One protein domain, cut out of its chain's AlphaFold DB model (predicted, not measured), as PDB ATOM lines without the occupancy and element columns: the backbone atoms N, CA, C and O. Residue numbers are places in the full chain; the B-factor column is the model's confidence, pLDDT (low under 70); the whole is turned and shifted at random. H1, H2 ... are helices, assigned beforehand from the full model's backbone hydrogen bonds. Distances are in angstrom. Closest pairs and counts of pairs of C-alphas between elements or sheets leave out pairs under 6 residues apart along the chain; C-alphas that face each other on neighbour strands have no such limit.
ATOM      1  N   TYR A 568     189.301  81.987 165.928       57.24
ATOM      2  CA  TYR A 568     190.080  81.607 167.111       57.24
ATOM      3  C   TYR A 568     189.401  82.093 168.403       57.24
ATOM      4  O   TYR A 568     189.388  83.290 168.695       57.24
ATOM      5  N   THR A 569     188.905  81.159 169.218       58.02
ATOM      6  CA  THR A 569     188.212  81.440 170.491       58.02
ATOM      7  C   THR A 569     189.071  82.243 171.479       58.02
ATOM      8  O   THR A 569     188.547  82.945 172.343       58.02
ATOM      9  N   ALA A 570     190.396  82.221 171.302       57.16
ATOM     10  CA  ALA A 570     191.355  83.070 172.002       57.16
ATOM     11  C   ALA A 570     191.192  84.583 171.729       57.16
ATOM     12  O   ALA A 570     191.526  85.382 172.598       57.16
ATOM     13  N   MET A 571     190.684  84.987 170.556       65.10
ATOM     14  CA  MET A 571     190.510  86.399 170.178       65.10
ATOM     15  C   MET A 571     189.276  87.047 170.824       65.10
ATOM     16  O   MET A 571     189.238  88.267 170.947       65.10
ATOM     17  N   ARG A 572     188.277  86.243 171.232       74.40
ATOM     18  CA  ARG A 572     187.022  86.677 171.887       74.40
ATOM     19  C   ARG A 572     186.269  87.819 171.177       74.40
ATOM     20  O   ARG A 572     185.630  88.636 171.833       74.40
ATOM     21  N   ILE A 573     186.327  87.871 169.847       81.70
ATOM     22  CA  ILE A 573     185.582  88.857 169.056       81.70
ATOM     23  C   ILE A 573     184.108  88.411 168.993       81.70
ATOM     24  O   ILE A 573     183.857  87.277 168.564       81.70
ATOM     25  N   PRO A 574     183.134  89.240 169.417       85.92
ATOM     26  CA  PRO A 574     181.722  88.887 169.317       85.92
ATOM     27  C   PRO A 574     181.281  88.831 167.848       85.92
ATOM     28  O   PRO A 574     181.928  89.384 166.957       85.92
ATOM     29  N   PHE A 575     180.190  88.117 167.586       86.84
ATOM     30  CA  PHE A 575     179.578  88.083 166.262       86.84
ATOM     31  C   PHE A 575     178.787  89.377 166.020       86.84
ATOM     32  O   PHE A 575     178.136  89.888 166.927       86.84
ATOM     33  N   ASN A 576     178.829  89.896 164.794       90.39
ATOM     34  CA  ASN A 576     177.951  90.971 164.341       90.39
ATOM     35  C   ASN A 576     177.588  90.733 162.868       90.39
ATOM     36  O   ASN A 576     178.465  90.470 162.038       90.39
ATOM     37  N   ILE A 577     176.299  90.827 162.546       89.53
ATOM     38  CA  ILE A 577     175.748  90.474 161.231       89.53
ATOM     39  C   ILE A 577     176.267  91.427 160.148       89.53
ATOM     40  O   ILE A 577     176.677  90.982 159.072       89.53
ATOM     41  N   ALA A 578     176.302  92.731 160.432       89.21
ATOM     42  CA  ALA A 578     176.763  93.739 159.482       89.21
ATOM     43  C   ALA A 578     178.263  93.583 159.176       89.21
ATOM     44  O   ALA A 578     178.671  93.693 158.015       89.21
ATOM     45  N   VAL A 579     179.085  93.255 160.181       89.89
ATOM     46  CA  VAL A 579     180.510  92.951 159.981       89.89
ATOM     47  C   VAL A 579     180.697  91.657 159.187       89.89
ATOM     48  O   VAL A 579     181.464  91.662 158.224       89.89
ATOM     49  N   TYR A 580     179.987  90.571 159.514       89.90
ATOM     50  CA  TYR A 580     180.105  89.302 158.778       89.90
ATOM     51  C   TYR A 580     179.687  89.453 157.303       89.90
ATOM     52  O   TYR A 580     180.371  88.965 156.397       89.90
ATOM     53  N   GLY A 581     178.618  90.212 157.035       89.18
ATOM     54  CA  GLY A 581     178.195  90.562 155.677       89.18
ATOM     55  C   GLY A 581     179.259  91.353 154.903       89.18
ATOM     56  O   GLY A 581     179.514  91.062 153.732       89.18
ATOM     57  N   ARG A 582     179.954  92.305 155.546       89.63
ATOM     58  CA  ARG A 582     181.075  93.022 154.908       89.63
ATOM     59  C   ARG A 582     182.334  92.172 154.748       89.63
ATOM     60  O   ARG A 582     182.987  92.317 153.722       89.63
ATOM     61  N   LEU A 583     182.659  91.271 155.676       90.35
ATOM     62  CA  LEU A 583     183.766  90.316 155.504       90.35
ATOM     63  C   LEU A 583     183.503  89.366 154.325       90.35
ATOM     64  O   LEU A 583     184.396  89.137 153.514       90.35
ATOM     65  N   THR A 584     182.254  88.920 154.158       88.68
ATOM     66  CA  THR A 584     181.819  88.146 152.984       88.68
ATOM     67  C   THR A 584     182.004  88.950 151.689       88.68
ATOM     68  O   THR A 584     182.563  88.442 150.717       88.68
ATOM     69  N   ALA A 585     181.606  90.228 151.673       88.36
ATOM     70  CA  ALA A 585     181.806  91.112 150.520       88.36
ATOM     71  C   ALA A 585     183.296  91.397 150.227       88.36
ATOM     72  O   ALA A 585     183.698  91.429 149.063       88.36
ATOM     73  N   LEU A 586     184.129  91.539 151.265       89.71
ATOM     74  CA  LEU A 586     185.583  91.699 151.156       89.71
ATOM     75  C   LEU A 586     186.232  90.445 150.552       89.71
ATOM     76  O   LEU A 586     187.037  90.574 149.632       89.71
ATOM     77  N   HIS A 587     185.841  89.241 150.990       88.52
ATOM     78  CA  HIS A 587     186.296  87.987 150.375       88.52
ATOM     79  C   HIS A 587     185.883  87.902 148.900       88.52
ATOM     80  O   HIS A 587     186.714  87.600 148.049       88.52
ATOM     81  N   GLN A 588     184.632  88.233 148.558       87.28
ATOM     82  CA  GLN A 588     184.198  88.269 147.157       87.28
ATOM     83  C   GLN A 588     185.015  89.265 146.317       87.28
ATOM     84  O   GLN A 588     185.340  88.973 145.167       87.28
ATOM     85  N   ASN A 589     185.368  90.431 146.863       86.01
ATOM     86  CA  ASN A 589     186.166  91.423 146.141       86.01
ATOM     87  C   ASN A 589     187.643  91.003 146.009       86.01
ATOM     88  O   ASN A 589     188.255  91.222 144.962       86.01
ATOM     89  N   LEU A 590     188.198  90.330 147.023       85.91
ATOM     90  CA  LEU A 590     189.504  89.668 146.961       85.91
ATOM     91  C   LEU A 590     189.513  88.566 145.890       85.91
ATOM     92  O   LEU A 590     190.415  88.554 145.058       85.91
ATOM     93  N   ALA A 591     188.486  87.714 145.840       85.86
ATOM     94  CA  ALA A 591     188.332  86.674 144.825       85.86
ATOM     95  C   ALA A 591     188.266  87.265 143.404       85.86
ATOM     96  O   ALA A 591     189.040  86.863 142.537       85.86
ATOM     97  N   ARG A 592     187.426  88.291 143.175       84.53
ATOM     98  CA  ARG A 592     187.370  89.034 141.896       84.53
ATOM     99  C   ARG A 592     188.733  89.625 141.521       84.53
ATOM    100  O   ARG A 592     189.180  89.464 140.388       84.53
ATOM    101  N   THR A 593     189.409  90.264 142.478       81.11
ATOM    102  CA  THR A 593     190.746  90.854 142.297       81.11
ATOM    103  C   THR A 593     191.782  89.794 141.921       81.11
ATOM    104  O   THR A 593     192.570  89.998 141.003       81.11
ATOM    105  N   MET A 594     191.772  88.641 142.591       81.26
ATOM    106  CA  MET A 594     192.718  87.552 142.350       81.26
ATOM    107  C   MET A 594     192.474  86.838 141.015       81.26
ATOM    108  O   MET A 594     193.437  86.569 140.296       81.26
ATOM    109  N   SER A 595     191.217  86.655 140.604       83.25
ATOM    110  CA  SER A 595     190.877  86.187 139.253       83.25
ATOM    111  C   SER A 595     191.312  87.181 138.163       83.25
ATOM    112  O   SER A 595     191.898  86.772 137.163       83.25
ATOM    113  N   ALA A 596     191.133  88.491 138.371       79.46
ATOM    114  CA  ALA A 596     191.616  89.533 137.453       79.46
ATOM    115  C   ALA A 596     193.159  89.671 137.419       79.46
ATOM    116  O   ALA A 596     193.730  90.211 136.467       79.46
ATOM    117  N   LEU A 597     193.852  89.150 138.436       72.01
ATOM    118  CA  LEU A 597     195.310  88.993 138.495       72.01
ATOM    119  C   LEU A 597     195.783  87.602 138.021       72.01
ATOM    120  O   LEU A 597     196.915  87.214 138.308       72.01
ATOM    121  N   GLU A 598     194.930  86.850 137.309       75.72
ATOM    122  CA  GLU A 598     195.227  85.519 136.741       75.72
ATOM    123  C   GLU A 598     195.698  84.490 137.795       75.72
ATOM    124  O   GLU A 598     196.339  83.490 137.480       75.72
ATOM    125  N   SER A 599     195.380  84.743 139.069       75.64
ATOM    126  CA  SER A 599     195.893  84.027 140.239       75.64
ATOM    127  C   SER A 599     194.737  83.667 141.185       75.64
ATOM    128  O   SER A 599     194.713  84.169 142.308       75.64
ATOM    129  N   PRO A 600     193.738  82.877 140.742       75.56
ATOM    130  CA  PRO A 600     192.511  82.627 141.501       75.56
ATOM    131  C   PRO A 600     192.772  81.952 142.856       75.56
ATOM    132  O   PRO A 600     193.757  81.231 143.037       75.56
ATOM    133  N   LEU A 601     191.857  82.174 143.805       77.22
ATOM    134  CA  LEU A 601     191.866  81.503 145.105       77.22
ATOM    135  C   LEU A 601     191.660  79.989 144.952       77.22
ATOM    136  O   LEU A 601     191.015  79.522 144.017       77.22
ATOM    137  N   HIS A 602     192.179  79.215 145.907       68.38
ATOM    138  CA  HIS A 602     191.978  77.761 145.942       68.38
ATOM    139  C   HIS A 602     190.548  77.348 146.339       68.38
ATOM    140  O   HIS A 602     190.178  76.186 146.157       68.38
ATOM    141  N   HIS A 603     189.753  78.289 146.856       69.39
ATOM    142  CA  HIS A 603     188.363  78.109 147.259       69.39
ATOM    143  C   HIS A 603     187.541  79.305 146.750       69.39
ATOM    144  O   HIS A 603     187.936  80.452 146.953       69.39
ATOM    145  N   GLU A 604     186.424  79.049 146.063       67.37
ATOM    146  CA  GLU A 604     185.508  80.110 145.608       67.37
ATOM    147  C   GLU A 604     184.573  80.570 146.741       67.37
ATOM    148  O   GLU A 604     184.311  81.764 146.896       67.37
ATOM    149  N   GLU A 605     184.111  79.625 147.566       75.29
ATOM    150  CA  GLU A 605     183.336  79.904 148.776       75.29
ATOM    151  C   GLU A 605     184.249  80.138 149.987       75.29
ATOM    152  O   GLU A 605     185.194  79.387 150.232       75.29
ATOM    153  N   TRP A 606     183.923  81.164 150.777       80.72
ATOM    154  CA  TRP A 606     184.567  81.428 152.061       80.72
ATOM    155  C   TRP A 606     184.036  80.472 153.136       80.72
ATOM    156  O   TRP A 606     182.826  80.352 153.325       80.72
ATOM    157  N   ASP A 607     184.936  79.851 153.900       79.21
ATOM    158  CA  ASP A 607     184.612  78.962 155.026       79.21
ATOM    159  C   ASP A 607     184.088  79.696 156.280       79.21
ATOM    160  O   ASP A 607     183.741  79.059 157.274       79.21
ATOM    161  N   GLY A 608     184.034  81.031 156.251       77.90
ATOM    162  CA  GLY A 608     183.699  81.881 157.398       77.90
ATOM    163  C   GLY A 608     184.889  82.196 158.309       77.90
ATOM    164  O   GLY A 608     184.739  82.965 159.261       77.90
ATOM    165  N   SER A 609     186.080  81.658 158.017       80.48
ATOM    166  CA  SER A 609     187.264  81.854 158.847       80.48
ATOM    167  C   SER A 609     187.906  83.218 158.643       80.48
ATOM    168  O   SER A 609     188.313  83.612 157.550       80.48
ATOM    169  N   VAL A 610     188.128  83.918 159.752       82.86
ATOM    170  CA  VAL A 610     189.001  85.099 159.792       82.86
ATOM    171  C   VAL A 610     190.440  84.739 159.361       82.86
ATOM    172  O   VAL A 610     191.176  85.599 158.879       82.86
ATOM    173  N   GLN A 611     190.852  83.468 159.488       79.52
ATOM    174  CA  GLN A 611     192.204  83.019 159.138       79.52
ATOM    175  C   GLN A 611     192.399  82.718 157.647       79.52
ATOM    176  O   GLN A 611     193.505  82.947 157.159       79.52
ATOM    177  N   THR A 612     191.368  82.259 156.925       82.68
ATOM    178  CA  THR A 612     191.446  82.072 155.462       82.68
ATOM    179  C   THR A 612     191.618  83.421 154.785       82.68
ATOM    180  O   THR A 612     192.682  83.647 154.217       82.68
ATOM    181  N   ILE A 613     190.720  84.388 155.033       84.80
ATOM    182  CA  ILE A 613     190.877  85.775 154.547       84.80
ATOM    183  C   ILE A 613     192.273  86.326 154.878       84.80
ATOM    184  O   ILE A 613     192.935  86.882 154.006       84.80
ATOM    185  N   GLN A 614     192.780  86.155 156.106       85.51
ATOM    186  CA  GLN A 614     194.120  86.646 156.449       85.51
ATOM    187  C   GLN A 614     195.246  85.953 155.649       85.51
ATOM    188  O   GLN A 614     196.239  86.606 155.312       85.51
ATOM    189  N   GLY A 615     195.123  84.657 155.353       83.49
ATOM    190  CA  GLY A 615     196.057  83.902 154.513       83.49
ATOM    191  C   GLY A 615     195.978  84.296 153.037       83.49
ATOM    192  O   GLY A 615     197.003  84.583 152.420       83.49
ATOM    193  N   ASP A 616     194.767  84.412 152.505       85.30
ATOM    194  CA  ASP A 616     194.468  84.787 151.123       85.30
ATOM    195  C   ASP A 616     194.936  86.218 150.815       85.30
ATOM    196  O   ASP A 616     195.596  86.478 149.804       85.30
ATOM    197  N   LEU A 617     194.746  87.146 151.761       86.09
ATOM    198  CA  LEU A 617     195.340  88.484 151.706       86.09
ATOM    199  C   LEU A 617     196.876  88.453 151.665       86.09
ATOM    200  O   LEU A 617     197.485  89.359 151.100       86.09
ATOM    201  N   CYS A 618     197.529  87.435 152.229       83.06
ATOM    202  CA  CYS A 618     198.983  87.286 152.124       83.06
ATOM    203  C   CYS A 618     199.435  86.710 150.769       83.06
ATOM    204  O   CYS A 618     200.585  86.934 150.389       83.06
ATOM    205  N   MET A 619     198.553  86.024 150.031       82.08
ATOM    206  CA  MET A 619     198.822  85.533 148.672       82.08
ATOM    207  C   MET A 619     198.771  86.654 147.626       82.08
ATOM    208  O   MET A 619     199.529  86.624 146.656       82.08
ATOM    209  N   LEU A 620     197.933  87.676 147.838       80.96
ATOM    210  CA  LEU A 620     197.783  88.806 146.921       80.96
ATOM    211  C   LEU A 620     199.111  89.556 146.715       80.96
ATOM    212  O   LEU A 620     199.631  90.194 147.632       80.96
ATOM    213  N   HIS A 621     199.670  89.497 145.502       75.64
ATOM    214  CA  HIS A 621     200.999  90.045 145.216       75.64
ATOM    215  C   HIS A 621     201.058  91.582 145.195       75.64
ATOM    216  O   HIS A 621     202.030  92.133 145.728       75.64
ATOM    217  N   ASP A 622     200.046  92.279 144.655       75.70
ATOM    218  CA  ASP A 622     200.027  93.751 144.657       75.70
ATOM    219  C   ASP A 622     200.066  94.295 146.090       75.70
ATOM    220  O   ASP A 622     199.214  93.994 146.924       75.70
ATOM    221  N   ALA A 623     201.071  95.124 146.367       74.99
ATOM    222  CA  ALA A 623     201.260  95.731 147.669       74.99
ATOM    223  C   ALA A 623     200.205  96.792 147.995       74.99
ATOM    224  O   ALA A 623     199.890  96.947 149.172       74.99
ATOM    225  N   VAL A 624     199.653  97.494 146.997       75.53
ATOM    226  CA  VAL A 624     198.628  98.521 147.235       75.53
ATOM    227  C   VAL A 624     197.308  97.843 147.601       75.53
ATOM    228  O   VAL A 624     196.857  97.974 148.735       75.53
ATOM    229  N   SER A 625     196.768  97.010 146.704       78.26
ATOM    230  CA  SER A 625     195.532  96.242 146.922       78.26
ATOM    231  C   SER A 625     195.565  95.422 148.216       78.26
ATOM    232  O   SER A 625     194.606  95.445 148.986       78.26
ATOM    233  N   ARG A 626     196.690  94.749 148.511       83.21
ATOM    234  CA  ARG A 626     196.865  93.992 149.761       83.21
ATOM    235  C   ARG A 626     196.831  94.881 150.998       83.21
ATOM    236  O   ARG A 626     196.237  94.481 151.994       83.21
ATOM    237  N   ASN A 627     197.468  96.051 150.973       83.54
ATOM    238  CA  ASN A 627     197.459  96.951 152.123       83.54
ATOM    239  C   ASN A 627     196.059  97.545 152.349       83.54
ATOM    240  O   ASN A 627     195.600  97.545 153.488       83.54
ATOM    241  N   THR A 628     195.362  97.961 151.285       82.12
ATOM    242  CA  THR A 628     193.989  98.490 151.365       82.12
ATOM    243  C   THR A 628     193.015  97.443 151.906       82.12
ATOM    244  O   THR A 628     192.348  97.696 152.908       82.12
ATOM    245  N   LEU A 629     192.989  96.231 151.330       86.32
ATOM    246  CA  LEU A 629     192.154  95.129 151.831       86.32
ATOM    247  C   LEU A 629     192.495  94.737 153.269       86.32
ATOM    248  O   LEU A 629     191.594  94.473 154.061       86.32
ATOM    249  N   ARG A 630     193.783  94.718 153.624       87.44
ATOM    250  CA  ARG A 630     194.215  94.402 154.986       87.44
ATOM    251  C   ARG A 630     193.776  95.461 155.992       87.44
ATOM    252  O   ARG A 630     193.423  95.078 157.102       87.44
ATOM    253  N   GLU A 631     193.772  96.749 155.645       87.16
ATOM    254  CA  GLU A 631     193.263  97.766 156.572       87.16
ATOM    255  C   GLU A 631     191.734  97.747 156.650       87.16
ATOM    256  O   GLU A 631     191.215  97.784 157.759       87.16
ATOM    257  N   GLY A 632     191.003  97.532 155.547       89.18
ATOM    258  CA  GLY A 632     189.552  97.281 155.603       89.18
ATOM    259  C   GLY A 632     189.197  96.082 156.494       89.18
ATOM    260  O   GLY A 632     188.333  96.182 157.362       89.18
ATOM    261  N   PHE A 633     189.939  94.979 156.371       91.17
ATOM    262  CA  PHE A 633     189.846  93.811 157.252       91.17
ATOM    263  C   PHE A 633     190.178  94.149 158.719       91.17
ATOM    264  O   PHE A 633     189.420  93.782 159.617       91.17
ATOM    265  N   ASN A 634     191.251  94.906 158.985       90.24
ATOM    266  CA  ASN A 634     191.590  95.371 160.338       90.24
ATOM    267  C   ASN A 634     190.475  96.247 160.939       90.24
ATOM    268  O   ASN A 634     190.161  96.105 162.120       90.24
ATOM    269  N   ILE A 635     189.881  97.152 160.153       89.92
ATOM    270  CA  ILE A 635     188.793  98.039 160.583       89.92
ATOM    271  C   ILE A 635     187.534  97.218 160.884       89.92
ATOM    272  O   ILE A 635     186.937  97.417 161.937       89.92
ATOM    273  N   LEU A 636     187.169  96.253 160.032       91.18
ATOM    274  CA  LEU A 636     186.035  95.351 160.271       91.18
ATOM    275  C   LEU A 636     186.225  94.503 161.540       91.18
ATOM    276  O   LEU A 636     185.297  94.390 162.340       91.18
ATOM    277  N   LEU A 637     187.428  93.979 161.797       89.75
ATOM    278  CA  LEU A 637     187.713  93.274 163.054       89.75
ATOM    279  C   LEU A 637     187.662  94.208 164.275       89.75
ATOM    280  O   LEU A 637     187.143  93.806 165.315       89.75
ATOM    281  N   ARG A 638     188.134  95.462 164.168       88.50
ATOM    282  CA  ARG A 638     187.953  96.472 165.232       88.50
ATOM    283  C   ARG A 638     186.470  96.797 165.455       88.50
ATOM    284  O   ARG A 638     186.069  96.927 166.604       88.50
ATOM    285  N   ALA A 639     185.671  96.887 164.390       90.57
ATOM    286  CA  ALA A 639     184.232  97.146 164.460       90.57
ATOM    287  C   ALA A 639     183.493  96.021 165.200       90.57
ATOM    288  O   ALA A 639     182.684  96.304 166.077       90.57
ATOM    289  N   ALA A 640     183.837  94.755 164.939       89.40
ATOM    290  CA  ALA A 640     183.304  93.636 165.714       89.40
ATOM    291  C   ALA A 640     183.768  93.661 167.184       89.40
ATOM    292  O   ALA A 640     182.959  93.427 168.072       89.40
ATOM    293  N   ILE A 641     185.028  94.012 167.481       88.25
ATOM    294  CA  ILE A 641     185.529  94.119 168.871       88.25
ATOM    295  C   ILE A 641     184.746  95.151 169.712       88.25
ATOM    296  O   ILE A 641     184.678  94.996 170.929       88.25
ATOM    297  N   VAL A 642     184.142  96.172 169.090       88.16
ATOM    298  CA  VAL A 642     183.321  97.201 169.768       88.16
ATOM    299  C   VAL A 642     181.806  96.978 169.637       88.16
ATOM    300  O   VAL A 642     181.023  97.892 169.911       88.16
ATOM    301  N   SER A 643     181.387  95.787 169.201       88.65
ATOM    302  CA  SER A 643     179.975  95.411 169.117       88.65
ATOM    303  C   SER A 643     179.463  94.946 170.483       88.65
ATOM    304  O   SER A 643     180.019  94.039 171.099       88.65
ATOM    305  N   GLU A 644     178.386  95.573 170.938       82.89
ATOM    306  CA  GLU A 644     177.643  95.261 172.161       82.89
ATOM    307  C   GLU A 644     176.416  94.384 171.851       82.89
ATOM    308  O   GLU A 644     175.979  93.619 172.710       82.89
ATOM    309  N   GLN A 645     175.880  94.462 170.625       85.95
ATOM    310  CA  GLN A 645     174.761  93.640 170.138       85.95
ATOM    311  C   GLN A 645     175.029  93.162 168.701       85.95
ATOM    312  O   GLN A 645     175.639  93.871 167.900       85.95
ATOM    313  N   GLU A 646     174.561  91.960 168.356       86.76
ATOM    314  CA  GLU A 646     174.869  91.304 167.071       86.76
ATOM    315  C   GLU A 646     174.256  92.020 165.850       86.76
ATOM    316  O   GLU A 646     174.775  91.897 164.737       86.76
ATOM    317  N   ASP A 647     173.196  92.799 166.076       87.42
ATOM    318  CA  ASP A 647     172.421  93.512 165.052       87.42
ATOM    319  C   ASP A 647     172.869  94.976 164.859       87.42
ATOM    320  O   ASP A 647     172.263  95.722 164.088       87.42
ATOM    321  N   GLU A 648     173.914  95.432 165.564       87.26
ATOM    322  CA  GLU A 648     174.320  96.841 165.525       87.26
ATOM    323  C   GLU A 648     174.783  97.283 164.127       87.26
ATOM    324  O   GLU A 648     175.613  96.604 163.506       87.26
ATOM    325  N   PRO A 649     174.298  98.439 163.627       90.10
ATOM    326  CA  PRO A 649     174.630  98.917 162.295       90.10
ATOM    327  C   PRO A 649     176.097  99.340 162.219       90.10
ATOM    328  O   PRO A 649     176.621 100.022 163.104       90.10
ATOM    329  N   LEU A 650     176.748  98.978 161.112       88.68
ATOM    330  CA  LEU A 650     178.188  99.156 160.933       88.68
ATOM    331  C   LEU A 650     178.655 100.603 161.147       88.68
ATOM    332  O   LEU A 650     179.694 100.798 161.764       88.68
ATOM    333  N   ASP A 651     177.902 101.613 160.705       88.48
ATOM    334  CA  ASP A 651     178.248 103.024 160.925       88.48
ATOM    335  C   ASP A 651     178.426 103.384 162.408       88.48
ATOM    336  O   ASP A 651     179.345 104.127 162.747       88.48
ATOM    337  N   LEU A 652     177.606 102.817 163.301       89.39
ATOM    338  CA  LEU A 652     177.695 103.049 164.746       89.39
ATOM    339  C   LEU A 652     178.929 102.343 165.333       89.39
ATOM    340  O   LEU A 652     179.649 102.924 166.146       89.39
ATOM    341  N   LEU A 653     179.246 101.137 164.850       89.97
ATOM    342  CA  LEU A 653     180.489 100.441 165.200       89.97
ATOM    343  C   LEU A 653     181.723 101.218 164.722       89.97
ATOM    344  O   LEU A 653     182.664 101.406 165.490       89.97
ATOM    345  N   LEU A 654     181.722 101.734 163.490       90.65
ATOM    346  CA  LEU A 654     182.808 102.567 162.962       90.65
ATOM    347  C   LEU A 654     182.952 103.874 163.745       90.65
ATOM    348  O   LEU A 654     184.077 104.285 164.028       90.65
ATOM    349  N   GLN A 655     181.841 104.477 164.175       89.70
ATOM    350  CA  GLN A 655     181.844 105.633 165.068       89.70
ATOM    351  C   GLN A 655     182.478 105.295 166.430       89.70
ATOM    352  O   GLN A 655     183.326 106.053 166.908       89.70
ATOM    353  N   ARG A 656     182.158 104.135 167.027       89.21
ATOM    354  CA  ARG A 656     182.827 103.640 168.248       89.21
ATOM    355  C   ARG A 656     184.328 103.400 168.027       89.21
ATOM    356  O   ARG A 656     185.122 103.826 168.863       89.21
ATOM    357  N   VAL A 657     184.745 102.787 166.911       90.00
ATOM    358  CA  VAL A 657     186.176 102.564 166.596       90.00
ATOM    359  C   VAL A 657     186.919 103.891 166.409       90.00
ATOM    360  O   VAL A 657     187.978 104.079 167.006       90.00
ATOM    361  N   ALA A 658     186.376 104.825 165.620       88.08
ATOM    362  CA  ALA A 658     186.966 106.149 165.414       88.08
ATOM    363  C   ALA A 658     187.083 106.917 166.741       88.08
ATOM    364  O   ALA A 658     188.135 107.498 167.025       88.08
ATOM    365  N   GLY A 659     186.049 106.829 167.587       85.88
ATOM    366  CA  GLY A 659     186.044 107.346 168.954       85.88
ATOM    367  C   GLY A 659     187.165 106.750 169.799       85.88
ATOM    368  O   GLY A 659     187.984 107.491 170.332       85.88
ATOM    369  N   MET A 660     187.268 105.420 169.883       87.39
ATOM    370  CA  MET A 660     188.329 104.757 170.651       87.39
ATOM    371  C   MET A 660     189.736 105.140 170.179       87.39
ATOM    372  O   MET A 660     190.609 105.368 171.018       87.39
ATOM    373  N   VAL A 661     189.970 105.253 168.867       87.18
ATOM    374  CA  VAL A 661     191.272 105.687 168.338       87.18
ATOM    375  C   VAL A 661     191.568 107.128 168.767       87.18
ATOM    376  O   VAL A 661     192.609 107.361 169.382       87.18
ATOM    377  N   ALA A 662     190.646 108.064 168.530       84.34
ATOM    378  CA  ALA A 662     190.813 109.475 168.881       84.34
ATOM    379  C   ALA A 662     190.967 109.700 170.398       84.34
ATOM    380  O   ALA A 662     191.896 110.380 170.831       84.34
ATOM    381  N   PHE A 663     190.137 109.065 171.232       84.67
ATOM    382  CA  PHE A 663     190.256 109.159 172.689       84.67
ATOM    383  C   PHE A 663     191.542 108.507 173.218       84.67
ATOM    384  O   PHE A 663     192.116 109.006 174.185       84.67
ATOM    385  N   SER A 664     192.059 107.449 172.575       85.39
ATOM    386  CA  SER A 664     193.362 106.871 172.944       85.39
ATOM    387  C   SER A 664     194.544 107.785 172.591       85.39
ATOM    388  O   SER A 664     195.528 107.830 173.333       85.39
ATOM    389  N   ALA A 665     194.440 108.555 171.502       83.56
ATOM    390  CA  ALA A 665     195.415 109.580 171.143       83.56
ATOM    391  C   ALA A 665     195.346 110.770 172.115       83.56
ATOM    392  O   ALA A 665     196.367 111.132 172.701       83.56
ATOM    393  N   LEU A 666     194.141 111.287 172.383       85.81
ATOM    394  CA  LEU A 666     193.889 112.358 173.351       85.81
ATOM    395  C   LEU A 666     194.412 112.007 174.751       85.81
ATOM    396  O   LEU A 666     195.081 112.829 175.375       85.81
ATOM    397  N   ALA A 667     194.161 110.788 175.239       85.03
ATOM    398  CA  ALA A 667     194.614 110.343 176.557       85.03
ATOM    399  C   ALA A 667     196.148 110.334 176.674       85.03
ATOM    400  O   ALA A 667     196.694 110.686 177.719       85.03
ATOM    401  N   ARG A 668     196.856 109.987 175.589       84.96
ATOM    402  CA  ARG A 668     198.321 110.068 175.531       84.96
ATOM    403  C   ARG A 668     198.818 111.509 175.464       84.96
ATOM    404  O   ARG A 668     199.663 111.892 176.265       84.96
ATOM    405  N   GLN A 669     198.257 112.310 174.561       84.84
ATOM    406  CA  GLN A 669     198.631 113.715 174.388       84.84
ATOM    407  C   GLN A 669     198.356 114.547 175.647       84.84
ATOM    408  O   GLN A 669     199.132 115.439 175.962       84.84
ATOM    409  N   THR A 670     197.307 114.226 176.409       85.09
ATOM    410  CA  THR A 670     197.021 114.845 177.717       85.09
ATOM    411  C   THR A 670     198.160 114.621 178.712       85.09
ATOM    412  O   THR A 670     198.563 115.554 179.404       85.09
ATOM    413  N   GLY A 671     198.715 113.405 178.762       81.68
ATOM    414  CA  GLY A 671     199.865 113.094 179.613       81.68
ATOM    415  C   GLY A 671     201.156 113.764 179.137       81.68
ATOM    416  O   GLY A 671     201.922 114.271 179.950       81.68
ATOM    417  N   GLU A 672     201.374 113.823 177.820       85.73
ATOM    418  CA  GLU A 672     202.509 114.535 177.213       85.73
ATOM    419  C   GLU A 672     202.406 116.065 177.444       85.73
ATOM    420  O   GLU A 672     203.419 116.728 177.677       85.73
ATOM    421  N   LEU A 673     201.186 116.620 177.472       85.40
ATOM    422  CA  LEU A 673     200.900 118.022 177.794       85.40
ATOM    423  C   LEU A 673     201.170 118.349 179.270       85.40
ATOM    424  O   LEU A 673     201.855 119.335 179.535       85.40
ATOM    425  N   ASP A 674     200.670 117.547 180.215       85.33
ATOM    426  CA  ASP A 674     200.914 117.742 181.654       85.33
ATOM    427  C   ASP A 674     202.419 117.717 181.975       85.33
ATOM    428  O   ASP A 674     202.965 118.677 182.528       85.33
ATOM    429  N   ASP A 675     203.127 116.688 181.491       84.12
ATOM    430  CA  ASP A 675     204.590 116.601 181.564       84.12
ATOM    431  C   ASP A 675     205.275 117.865 181.004       84.12
ATOM    432  O   ASP A 675     206.240 118.348 181.601       84.12
ATOM    433  N   SER A 676     204.773 118.433 179.898       84.23
ATOM    434  CA  SER A 676     205.335 119.652 179.300       84.23
ATOM    435  C   SER A 676     205.068 120.925 180.116       84.23
ATOM    436  O   SER A 676     205.951 121.775 180.228       84.23
ATOM    437  N   ILE A 677     203.890 121.077 180.730       82.04
ATOM    438  CA  ILE A 677     203.548 122.277 181.513       82.04
ATOM    439  C   ILE A 677     204.325 122.280 182.830       82.04
ATOM    440  O   ILE A 677     204.920 123.300 183.183       82.04
ATOM    441  N   LEU A 678     204.387 121.133 183.515       82.05
ATOM    442  CA  LEU A 678     205.180 120.956 184.734       82.05
ATOM    443  C   LEU A 678     206.676 121.228 184.499       82.05
ATOM    444  O   LEU A 678     207.345 121.758 185.386       82.05
ATOM    445  N   LEU A 679     207.185 120.908 183.302       81.75
ATOM    446  CA  LEU A 679     208.554 121.216 182.889       81.75
ATOM    447  C   LEU A 679     208.777 122.726 182.701       81.75
ATOM    448  O   LEU A 679     209.735 123.273 183.241       81.75
ATOM    449  N   ILE A 680     207.905 123.421 181.956       81.60
ATOM    450  CA  ILE A 680     208.104 124.853 181.648       81.60
ATOM    451  C   ILE A 680     207.911 125.732 182.897       81.60
ATOM    452  O   ILE A 680     208.537 126.783 183.001       81.60
ATOM    453  N   LEU A 681     207.081 125.308 183.855       81.23
ATOM    454  CA  LEU A 681     206.907 125.995 185.142       81.23
ATOM    455  C   LEU A 681     207.999 125.655 186.176       81.23
ATOM    456  O   LEU A 681     207.935 126.136 187.302       81.23
ATOM    457  N   GLY A 682     208.978 124.805 185.838       76.18
ATOM    458  CA  GLY A 682     210.055 124.400 186.752       76.18
ATOM    459  C   GLY A 682     209.612 123.517 187.928       76.18
ATOM    460  O   GLY A 682     210.432 123.175 188.775       76.18
ATOM    461  N   VAL A 683     208.339 123.107 187.974       77.87
ATOM    462  CA  VAL A 683     207.761 122.236 189.017       77.87
ATOM    463  C   VAL A 683     208.319 120.809 188.930       77.87
ATOM    464  O   VAL A 683     208.284 120.052 189.900       77.87
ATOM    465  N   ARG A 684     208.839 120.421 187.760       72.58
ATOM    466  CA  ARG A 684     209.361 119.083 187.483       72.58
ATOM    467  C   ARG A 684     210.671 119.159 186.713       72.58
ATOM    468  O   ARG A 684     210.706 119.670 185.598       72.58
ATOM    469  N   ASP A 685     211.724 118.581 187.290       59.94
ATOM    470  CA  ASP A 685     213.031 118.451 186.642       59.94
ATOM    471  C   ASP A 685     212.933 117.784 185.255       59.94
ATOM    472  O   ASP A 685     212.139 116.845 185.076       59.94
ATOM    473  N   PRO A 686     213.789 118.179 184.287       60.91
ATOM    474  CA  PRO A 686     213.914 117.509 182.999       60.91
ATOM    475  C   PRO A 686     214.386 116.063 183.191       60.91
ATOM    476  O   PRO A 686     215.583 115.766 183.242       60.91
ATOM    477  N   ARG A 687     213.429 115.131 183.263       55.88
ATOM    478  CA  ARG A 687     213.707 113.692 183.257       55.88
ATOM    479  C   ARG A 687     214.486 113.350 181.991       55.88
ATOM    480  O   ARG A 687     213.935 113.395 180.892       55.88
ATOM    481  N   GLU A 781     203.112 130.849 194.767       71.34
ATOM    482  CA  GLU A 781     202.438 129.551 194.613       71.34
ATOM    483  C   GLU A 781     201.066 129.703 193.934       71.34
ATOM    484  O   GLU A 781     200.751 128.960 193.002       71.34
ATOM    485  N   VAL A 782     200.271 130.706 194.335       75.65
ATOM    486  CA  VAL A 782     198.989 131.018 193.679       75.65
ATOM    487  C   VAL A 782     199.203 131.395 192.212       75.65
ATOM    488  O   VAL A 782     198.534 130.831 191.348       75.65
ATOM    489  N   SER A 783     200.173 132.261 191.904       79.80
ATOM    490  CA  SER A 783     200.458 132.678 190.525       79.80
ATOM    491  C   SER A 783     200.892 131.508 189.626       79.80
ATOM    492  O   SER A 783     200.354 131.351 188.529       79.80
ATOM    493  N   VAL A 784     201.780 130.626 190.102       79.26
ATOM    494  CA  VAL A 784     202.200 129.419 189.361       79.26
ATOM    495  C   VAL A 784     201.030 128.447 189.166       79.26
ATOM    496  O   VAL A 784     200.905 127.831 188.108       79.26
ATOM    497  N   LYS A 785     200.131 128.326 190.149       82.76
ATOM    498  CA  LYS A 785     198.936 127.472 190.069       82.76
ATOM    499  C   LYS A 785     197.880 128.013 189.100       82.76
ATOM    500  O   LYS A 785     197.260 127.230 188.375       82.76
ATOM    501  N   GLU A 786     197.680 129.327 189.059       85.35
ATOM    502  CA  GLU A 786     196.830 129.989 188.066       85.35
ATOM    503  C   GLU A 786     197.418 129.844 186.659       85.35
ATOM    504  O   GLU A 786     196.700 129.462 185.733       85.35
ATOM    505  N   GLU A 787     198.732 130.037 186.498       83.96
ATOM    506  CA  GLU A 787     199.399 129.872 185.208       83.96
ATOM    507  C   GLU A 787     199.367 128.412 184.719       83.96
ATOM    508  O   GLU A 787     199.034 128.164 183.558       83.96
ATOM    509  N   TYR A 788     199.622 127.436 185.599       86.67
ATOM    510  CA  TYR A 788     199.413 126.009 185.321       86.67
ATOM    511  C   TYR A 788     197.989 125.747 184.826       86.67
ATOM    512  O   TYR A 788     197.800 125.129 183.779       86.67
ATOM    513  N   SER A 789     196.987 126.270 185.535       84.89
ATOM    514  CA  SER A 789     195.574 126.067 185.200       84.89
ATOM    515  C   SER A 789     195.211 126.684 183.845       84.89
ATOM    516  O   SER A 789     194.529 126.047 183.041       84.89
ATOM    517  N   ALA A 790     195.708 127.889 183.548       84.41
ATOM    518  CA  ALA A 790     195.488 128.571 182.276       84.41
ATOM    519  C   ALA A 790     196.173 127.849 181.099       84.41
ATOM    520  O   ALA A 790     195.552 127.633 180.054       84.41
ATOM    521  N   ARG A 791     197.432 127.427 181.278       82.63
ATOM    522  CA  ARG A 791     198.197 126.659 180.281       82.63
ATOM    523  C   ARG A 791     197.557 125.295 180.020       82.63
ATOM    524  O   ARG A 791     197.362 124.942 178.858       82.63
ATOM    525  N   LEU A 792     197.161 124.575 181.072       85.60
ATOM    526  CA  LEU A 792     196.501 123.273 180.968       85.60
ATOM    527  C   LEU A 792     195.144 123.395 180.279       85.60
ATOM    528  O   LEU A 792     194.870 122.637 179.357       85.60
ATOM    529  N   PHE A 793     194.313 124.372 180.650       85.06
ATOM    530  CA  PHE A 793     193.011 124.580 180.011       85.06
ATOM    531  C   PHE A 793     193.139 124.970 178.529       85.06
ATOM    532  O   PHE A 793     192.387 124.468 177.691       85.06
ATOM    533  N   SER A 794     194.111 125.822 178.186       83.29
ATOM    534  CA  SER A 794     194.399 126.206 176.797       83.29
ATOM    535  C   SER A 794     194.892 125.012 175.967       83.29
ATOM    536  O   SER A 794     194.349 124.731 174.896       83.29
ATOM    537  N   GLY A 795     195.855 124.251 176.498       82.09
ATOM    538  CA  GLY A 795     196.375 123.040 175.865       82.09
ATOM    539  C   GLY A 795     195.303 121.962 175.704       82.09
ATOM    540  O   GLY A 795     195.118 121.453 174.605       82.09
ATOM    541  N   MET A 796     194.521 121.680 176.750       84.69
ATOM    542  CA  MET A 796     193.418 120.715 176.701       84.69
ATOM    543  C   MET A 796     192.335 121.115 175.699       84.69
ATOM    544  O   MET A 796     191.850 120.258 174.967       84.69
ATOM    545  N   ARG A 797     191.979 122.406 175.601       83.95
ATOM    546  CA  ARG A 797     191.052 122.886 174.564       83.95
ATOM    547  C   ARG A 797     191.585 122.596 173.161       83.95
ATOM    548  O   ARG A 797     190.802 122.194 172.305       83.95
ATOM    549  N   ARG A 798     192.888 122.793 172.929       82.79
ATOM    550  CA  ARG A 798     193.520 122.454 171.650       82.79
ATOM    551  C   ARG A 798     193.503 120.947 171.402       82.79
ATOM    552  O   ARG A 798     193.001 120.542 170.367       82.79
ATOM    553  N   LEU A 799     193.969 120.130 172.350       81.70
ATOM    554  CA  LEU A 799     194.007 118.672 172.194       81.70
ATOM    555  C   LEU A 799     192.620 118.065 171.956       81.70
ATOM    556  O   LEU A 799     192.488 117.143 171.161       81.70
ATOM    557  N   VAL A 800     191.574 118.586 172.604       82.47
ATOM    558  CA  VAL A 800     190.188 118.158 172.351       82.47
ATOM    559  C   VAL A 800     189.727 118.551 170.942       82.47
ATOM    560  O   VAL A 800     189.008 117.777 170.321       82.47
ATOM    561  N   GLY A 801     190.159 119.702 170.413       80.95
ATOM    562  CA  GLY A 801     189.946 120.069 169.008       80.95
ATOM    563  C   GLY A 801     190.679 119.127 168.051       80.95
ATOM    564  O   GLY A 801     190.036 118.459 167.247       80.95
ATOM    565  N   ASP A 802     191.999 118.989 168.224       81.48
ATOM    566  CA  ASP A 802     192.863 118.105 167.431       81.48
ATOM    567  C   ASP A 802     192.334 116.644 167.439       81.48
ATOM    568  O   ASP A 802     192.377 115.950 166.422       81.48
ATOM    569  N   ALA A 803     191.763 116.178 168.561       79.98
ATOM    570  CA  ALA A 803     191.141 114.858 168.693       79.98
ATOM    571  C   ALA A 803     189.750 114.738 168.037       79.98
ATOM    572  O   ALA A 803     189.404 113.656 167.566       79.98
ATOM    573  N   VAL A 804     188.950 115.811 167.980       84.42
ATOM    574  CA  VAL A 804     187.677 115.832 167.232       84.42
ATOM    575  C   VAL A 804     187.940 115.836 165.725       84.42
ATOM    576  O   VAL A 804     187.323 115.056 164.999       84.42
ATOM    577  N   ASP A 805     188.913 116.619 165.260       83.00
ATOM    578  CA  ASP A 805     189.324 116.620 163.854       83.00
ATOM    579  C   ASP A 805     189.916 115.254 163.455       83.00
ATOM    580  O   ASP A 805     189.587 114.710 162.397       83.00
ATOM    581  N   GLN A 806     190.712 114.629 164.335       81.81
ATOM    582  CA  GLN A 806     191.188 113.253 164.154       81.81
ATOM    583  C   GLN A 806     190.048 112.219 164.171       81.81
ATOM    584  O   GLN A 806     190.095 111.258 163.404       81.81
ATOM    585  N   PHE A 807     189.025 112.386 165.013       86.01
ATOM    586  CA  PHE A 807     187.847 111.514 165.045       86.01
ATOM    587  C   PHE A 807     187.097 111.529 163.705       86.01
ATOM    588  O   PHE A 807     186.862 110.459 163.141       86.01
ATOM    589  N   CYS A 808     186.791 112.715 163.171       85.59
ATOM    590  CA  CYS A 808     186.140 112.865 161.867       85.59
ATOM    591  C   CYS A 808     187.009 112.273 160.747       85.59
ATOM    592  O   CYS A 808     186.561 111.388 160.019       85.59
ATOM    593  N   SER A 809     188.290 112.660 160.693       83.37
ATOM    594  CA  SER A 809     189.247 112.171 159.688       83.37
ATOM    595  C   SER A 809     189.378 110.641 159.690       83.37
ATOM    596  O   SER A 809     189.451 110.020 158.630       83.37
ATOM    597  N   ASN A 810     189.385 110.014 160.873       84.87
ATOM    598  CA  ASN A 810     189.395 108.557 161.006       84.87
ATOM    599  C   ASN A 810     188.088 107.931 160.503       84.87
ATOM    600  O   ASN A 810     188.140 106.928 159.799       84.87
ATOM    601  N   LEU A 811     186.928 108.492 160.862       86.73
ATOM    602  CA  LEU A 811     185.620 107.945 160.488       86.73
ATOM    603  C   LEU A 811     185.415 107.947 158.967       86.73
ATOM    604  O   LEU A 811     184.998 106.931 158.405       86.73
ATOM    605  N   ASP A 812     185.769 109.046 158.304       85.36
ATOM    606  CA  ASP A 812     185.664 109.163 156.849       85.36
ATOM    607  C   ASP A 812     186.696 108.264 156.148       85.36
ATOM    608  O   ASP A 812     186.345 107.504 155.244       85.36
ATOM    609  N   CYS A 813     187.940 108.214 156.644       84.55
ATOM    610  CA  CYS A 813     188.953 107.269 156.163       84.55
ATOM    611  C   CYS A 813     188.496 105.802 156.293       84.55
ATOM    612  O   CYS A 813     188.692 105.006 155.369       84.55
ATOM    613  N   PHE A 814     187.846 105.431 157.401       87.87
ATOM    614  CA  PHE A 814     187.315 104.081 157.607       87.87
ATOM    615  C   PHE A 814     186.166 103.755 156.647       87.87
ATOM    616  O   PHE A 814     186.137 102.645 156.110       87.87
ATOM    617  N   ARG A 815     185.262 104.709 156.386       87.36
ATOM    618  CA  ARG A 815     184.185 104.559 155.394       87.36
ATOM    619  C   ARG A 815     184.741 104.365 153.987       87.36
ATOM    620  O   ARG A 815     184.478 103.324 153.390       87.36
ATOM    621  N   CYS A 816     185.583 105.280 153.506       82.78
ATOM    622  CA  CYS A 816     186.197 105.178 152.179       82.78
ATOM    623  C   CYS A 816     187.013 103.884 152.018       82.78
ATOM    624  O   CYS A 816     186.960 103.248 150.965       82.78
ATOM    625  N   THR A 817     187.719 103.444 153.067       84.27
ATOM    626  CA  THR A 817     188.441 102.160 153.046       84.27
ATOM    627  C   THR A 817     187.473 100.984 152.913       84.27
ATOM    628  O   THR A 817     187.681 100.133 152.054       84.27
ATOM    629  N   ILE A 818     186.392 100.934 153.700       86.66
ATOM    630  CA  ILE A 818     185.408  99.839 153.639       86.66
ATOM    631  C   ILE A 818     184.658  99.814 152.302       86.66
ATOM    632  O   ILE A 818     184.409  98.732 151.768       86.66
ATOM    633  N   GLU A 819     184.334 100.967 151.721       85.04
ATOM    634  CA  GLU A 819     183.732 101.049 150.385       85.04
ATOM    635  C   GLU A 819     184.695 100.541 149.303       85.04
ATOM    636  O   GLU A 819     184.317  99.676 148.504       85.04
ATOM    637  N   ALA A 820     185.961 100.971 149.338       79.84
ATOM    638  CA  ALA A 820     187.007 100.493 148.435       79.84
ATOM    639  C   ALA A 820     187.278  98.981 148.566       79.84
ATOM    640  O   ALA A 820     187.560  98.319 147.568       79.84
ATOM    641  N   THR A 821     187.183  98.408 149.772       84.01
ATOM    642  CA  THR A 821     187.442  96.975 149.987       84.01
ATOM    643  C   THR A 821     186.236  96.077 149.743       84.01
ATOM    644  O   THR A 821     186.423  94.937 149.325       84.01
ATOM    645  N   CYS A 822     185.013  96.555 149.986       86.11
ATOM    646  CA  CYS A 822     183.813  95.707 150.013       86.11
ATOM    647  C   CYS A 822     182.827  95.967 148.864       86.11
ATOM    648  O   CYS A 822     182.011  95.093 148.582       86.11
ATOM    649  N   ALA A 823     182.848  97.151 148.240       78.84
ATOM    650  CA  ALA A 823     181.852  97.557 147.244       78.84
ATOM    651  C   ALA A 823     182.457  97.869 145.867       78.84
ATOM    652  O   ALA A 823     181.916  97.417 144.859       78.84
ATOM    653  N   LEU A 824     183.565  98.613 145.817       74.43
ATOM    654  CA  LEU A 824     184.180  99.057 144.563       74.43
ATOM    655  C   LEU A 824     185.123  97.997 143.954       74.43
ATOM    656  O   LEU A 824     185.734  97.223 144.698       74.43
ATOM    657  N   PRO A 825     185.294  97.960 142.617       75.69
ATOM    658  CA  PRO A 825     186.308  97.135 141.962       75.69
ATOM    659  C   PRO A 825     187.719  97.621 142.334       75.69
ATOM    660  O   PRO A 825     188.245  98.583 141.777       75.69
ATOM    661  N   LEU A 826     188.354  96.926 143.281       74.87
ATOM    662  CA  LEU A 826     189.580  97.375 143.954       74.87
ATOM    663  C   LEU A 826     190.743  97.709 143.003       74.87
ATOM    664  O   LEU A 826     191.522  98.619 143.287       74.87
ATOM    665  N   LEU A 827     190.879  96.998 141.881       70.50
ATOM    666  CA  LEU A 827     191.918  97.283 140.881       70.50
ATOM    667  C   LEU A 827     191.722  98.655 140.224       70.50
ATOM    668  O   LEU A 827     192.693  99.383 140.045       70.50
ATOM    669  N   GLU A 828     190.481  99.046 139.935       71.53
ATOM    670  CA  GLU A 828     190.161 100.369 139.393       71.53
ATOM    671  C   GLU A 828     190.334 101.446 140.467       71.53
ATOM    672  O   GLU A 828     190.961 102.471 140.212       71.53
ATOM    673  N   THR A 829     189.871 101.192 141.698       68.60
ATOM    674  CA  THR A 829     190.035 102.134 142.819       68.60
ATOM    675  C   THR A 829     191.509 102.367 143.154       68.60
ATOM    676  O   THR A 829     191.926 103.501 143.366       68.60
ATOM    677  N   THR A 830     192.337 101.318 143.159       70.37
ATOM    678  CA  THR A 830     193.780 101.458 143.402       70.37
ATOM    679  C   THR A 830     194.517 102.050 142.204       70.37
ATOM    680  O   THR A 830     195.426 102.845 142.419       70.37
ATOM    681  N   ALA A 831     194.126 101.763 140.959       69.81
ATOM    682  CA  ALA A 831     194.665 102.454 139.786       69.81
ATOM    683  C   ALA A 831     194.331 103.958 139.800       69.81
ATOM    684  O   ALA A 831     195.208 104.779 139.529       69.81
ATOM    685  N   PHE A 832     193.103 104.322 140.187       69.39
ATOM    686  CA  PHE A 832     192.672 105.708 140.365       69.39
ATOM    687  C   PHE A 832     193.477 106.412 141.464       69.39
ATOM    688  O   PHE A 832     194.074 107.449 141.196       69.39
ATOM    689  N   LEU A 833     193.591 105.815 142.657       68.20
ATOM    690  CA  LEU A 833     194.381 106.376 143.763       68.20
ATOM    691  C   LEU A 833     195.861 106.560 143.388       68.20
ATOM    692  O   LEU A 833     196.432 107.609 143.661       68.20
ATOM    693  N   ARG A 834     196.482 105.602 142.682       66.34
ATOM    694  CA  ARG A 834     197.858 105.756 142.162       66.34
ATOM    695  C   ARG A 834     197.971 106.905 141.151       66.34
ATOM    696  O   ARG A 834     198.995 107.590 141.116       66.34
ATOM    697  N   ALA A 835     196.955 107.114 140.311       65.68
ATOM    698  CA  ALA A 835     196.915 108.224 139.360       65.68
ATOM    699  C   ALA A 835     196.688 109.575 140.063       65.68
ATOM    700  O   ALA A 835     197.301 110.563 139.668       65.68
ATOM    701  N   GLU A 836     195.885 109.621 141.128       65.73
ATOM    702  CA  GLU A 836     195.645 110.814 141.947       65.73
ATOM    703  C   GLU A 836     196.858 111.183 142.818       65.73
ATOM    704  O   GLU A 836     197.257 112.347 142.828       65.73
ATOM    705  N   ASP A 837     197.532 110.204 143.431       64.30
ATOM    706  CA  ASP A 837     198.848 110.373 144.061       64.30
ATOM    707  C   ASP A 837     199.853 110.958 143.056       64.30
ATOM    708  O   ASP A 837     200.514 111.965 143.316       64.30
ATOM    709  N   THR A 838     199.947 110.352 141.864       61.32
ATOM    710  CA  THR A 838     200.872 110.798 140.813       61.32
ATOM    711  C   THR A 838     200.526 112.208 140.336       61.32
ATOM    712  O   THR A 838     201.424 113.032 140.188       61.32
ATOM    713  N   ARG A 839     199.241 112.529 140.162       65.13
ATOM    714  CA  ARG A 839     198.753 113.867 139.795       65.13
ATOM    715  C   ARG A 839     199.024 114.894 140.895       65.13
ATOM    716  O   ARG A 839     199.381 116.027 140.587       65.13
ATOM    717  N   THR A 840     198.908 114.514 142.162       64.80
ATOM    718  CA  THR A 840     199.234 115.370 143.315       64.80
ATOM    719  C   THR A 840     200.733 115.662 143.366       64.80
ATOM    720  O   THR A 840     201.130 116.810 143.533       64.80
ATOM    721  N   ILE A 841     201.573 114.656 143.113       60.91
ATOM    722  CA  ILE A 841     203.035 114.796 143.037       60.91
ATOM    723  C   ILE A 841     203.473 115.591 141.790       60.91
ATOM    724  O   ILE A 841     204.439 116.345 141.863       60.91
ATOM    725  N   GLN A 842     202.757 115.484 140.664       59.76
ATOM    726  CA  GLN A 842     203.005 116.277 139.448       59.76
ATOM    727  C   GLN A 842     202.530 117.738 139.551       59.76
ATOM    728  O   GLN A 842     203.080 118.590 138.856       59.76
ATOM    729  N   ASN A 843     201.525 118.022 140.388       63.21
ATOM    730  CA  ASN A 843     200.993 119.370 140.636       63.21
ATOM    731  C   ASN A 843     201.569 120.035 141.897       63.21
ATOM    732  O   ASN A 843     201.253 121.196 142.169       63.21
ATOM    733  N   ALA A 844     202.396 119.329 142.673       60.03
ATOM    734  CA  ALA A 844     203.180 119.938 143.736       60.03
ATOM    735  C   ALA A 844     204.038 121.068 143.142       60.03
ATOM    736  O   ALA A 844     204.644 120.898 142.085       60.03
ATOM    737  N   VAL A 845     204.058 122.225 143.810       54.32
ATOM    738  CA  VAL A 845     204.790 123.414 143.343       54.32
ATOM    739  C   VAL A 845     206.244 123.037 143.061       54.32
ATOM    740  O   VAL A 845     206.874 122.399 143.905       54.32
ATOM    741  N   ASP A 846     206.754 123.432 141.884       51.86
ATOM    742  CA  ASP A 846     208.130 123.166 141.448       51.86
ATOM    743  C   ASP A 846     209.098 123.538 142.587       51.86
ATOM    744  O   ASP A 846     209.276 124.716 142.904       51.86
ATOM    745  N   MET A 847     209.700 122.534 143.241       43.97
ATOM    746  CA  MET A 847     210.647 122.781 144.327       43.97
ATOM    747  C   MET A 847     211.887 123.457 143.746       43.97
ATOM    748  O   MET A 847     212.732 122.792 143.142       43.97
ATOM    749  N   GLU A 848     212.034 124.762 143.976       38.00
ATOM    750  CA  GLU A 848     213.311 125.441 143.782       38.00
ATOM    751  C   GLU A 848     214.285 124.963 144.864       38.00
ATOM    752  O   GLU A 848     214.451 125.557 145.928       38.00
ATOM    753  N   VAL A 849     214.912 123.818 144.580       37.65
ATOM    754  CA  VAL A 849     216.089 123.324 145.290       37.65
ATOM    755  C   VAL A 849     217.215 124.302 144.987       37.65
ATOM    756  O   VAL A 849     217.922 124.175 143.986       37.65
TER     757      VAL A 849
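What this domain is: This is residues 568 to 687 and 781 to 849 of the 862 residues of an uncharacterized protein of Trypanosoma cruzi (strain CL Brener) (UniProt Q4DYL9). H1, H2 and H3 bundle into a head on a long arm, H4 and H5 side by side. Residues 835 to 849 stick out. The printed part, 189 residues with six named helices, is all helix and loose, radius of gyration of the C-alphas 22.3 A, spans 72, 54 and 30 A.

How they stand to each other: H1, residues 577 to 596, touches the hub H3, residues 623 to 641, closest C-alphas Val 579 and Leu 636, 6.0 A. H2, residues 610 to 619, follows a long link and forms a hairpin with H3. H4, residues 650 to 680, touches H5, residues 781 to 822, opposite ways, closest C-alphas Ala 662 and Phe 807, 5.3 A. H6, residues 826 to 843, touches H3. Every O i to N i+4 pair is within hydrogen-bond range except in H4, 26 of 27.

Where its parts are: H5 is 59.0 A long; C-alpha 577 is at (175.748, 90.474, 161.231), C-alpha 843 at (200.993, 119.370, 140.636).

The domain as a whole: Residues 688 to 780 are cut out; C-alphas 687 and 781 are 22.5 A apart. Low-confidence residues include 831 to 849.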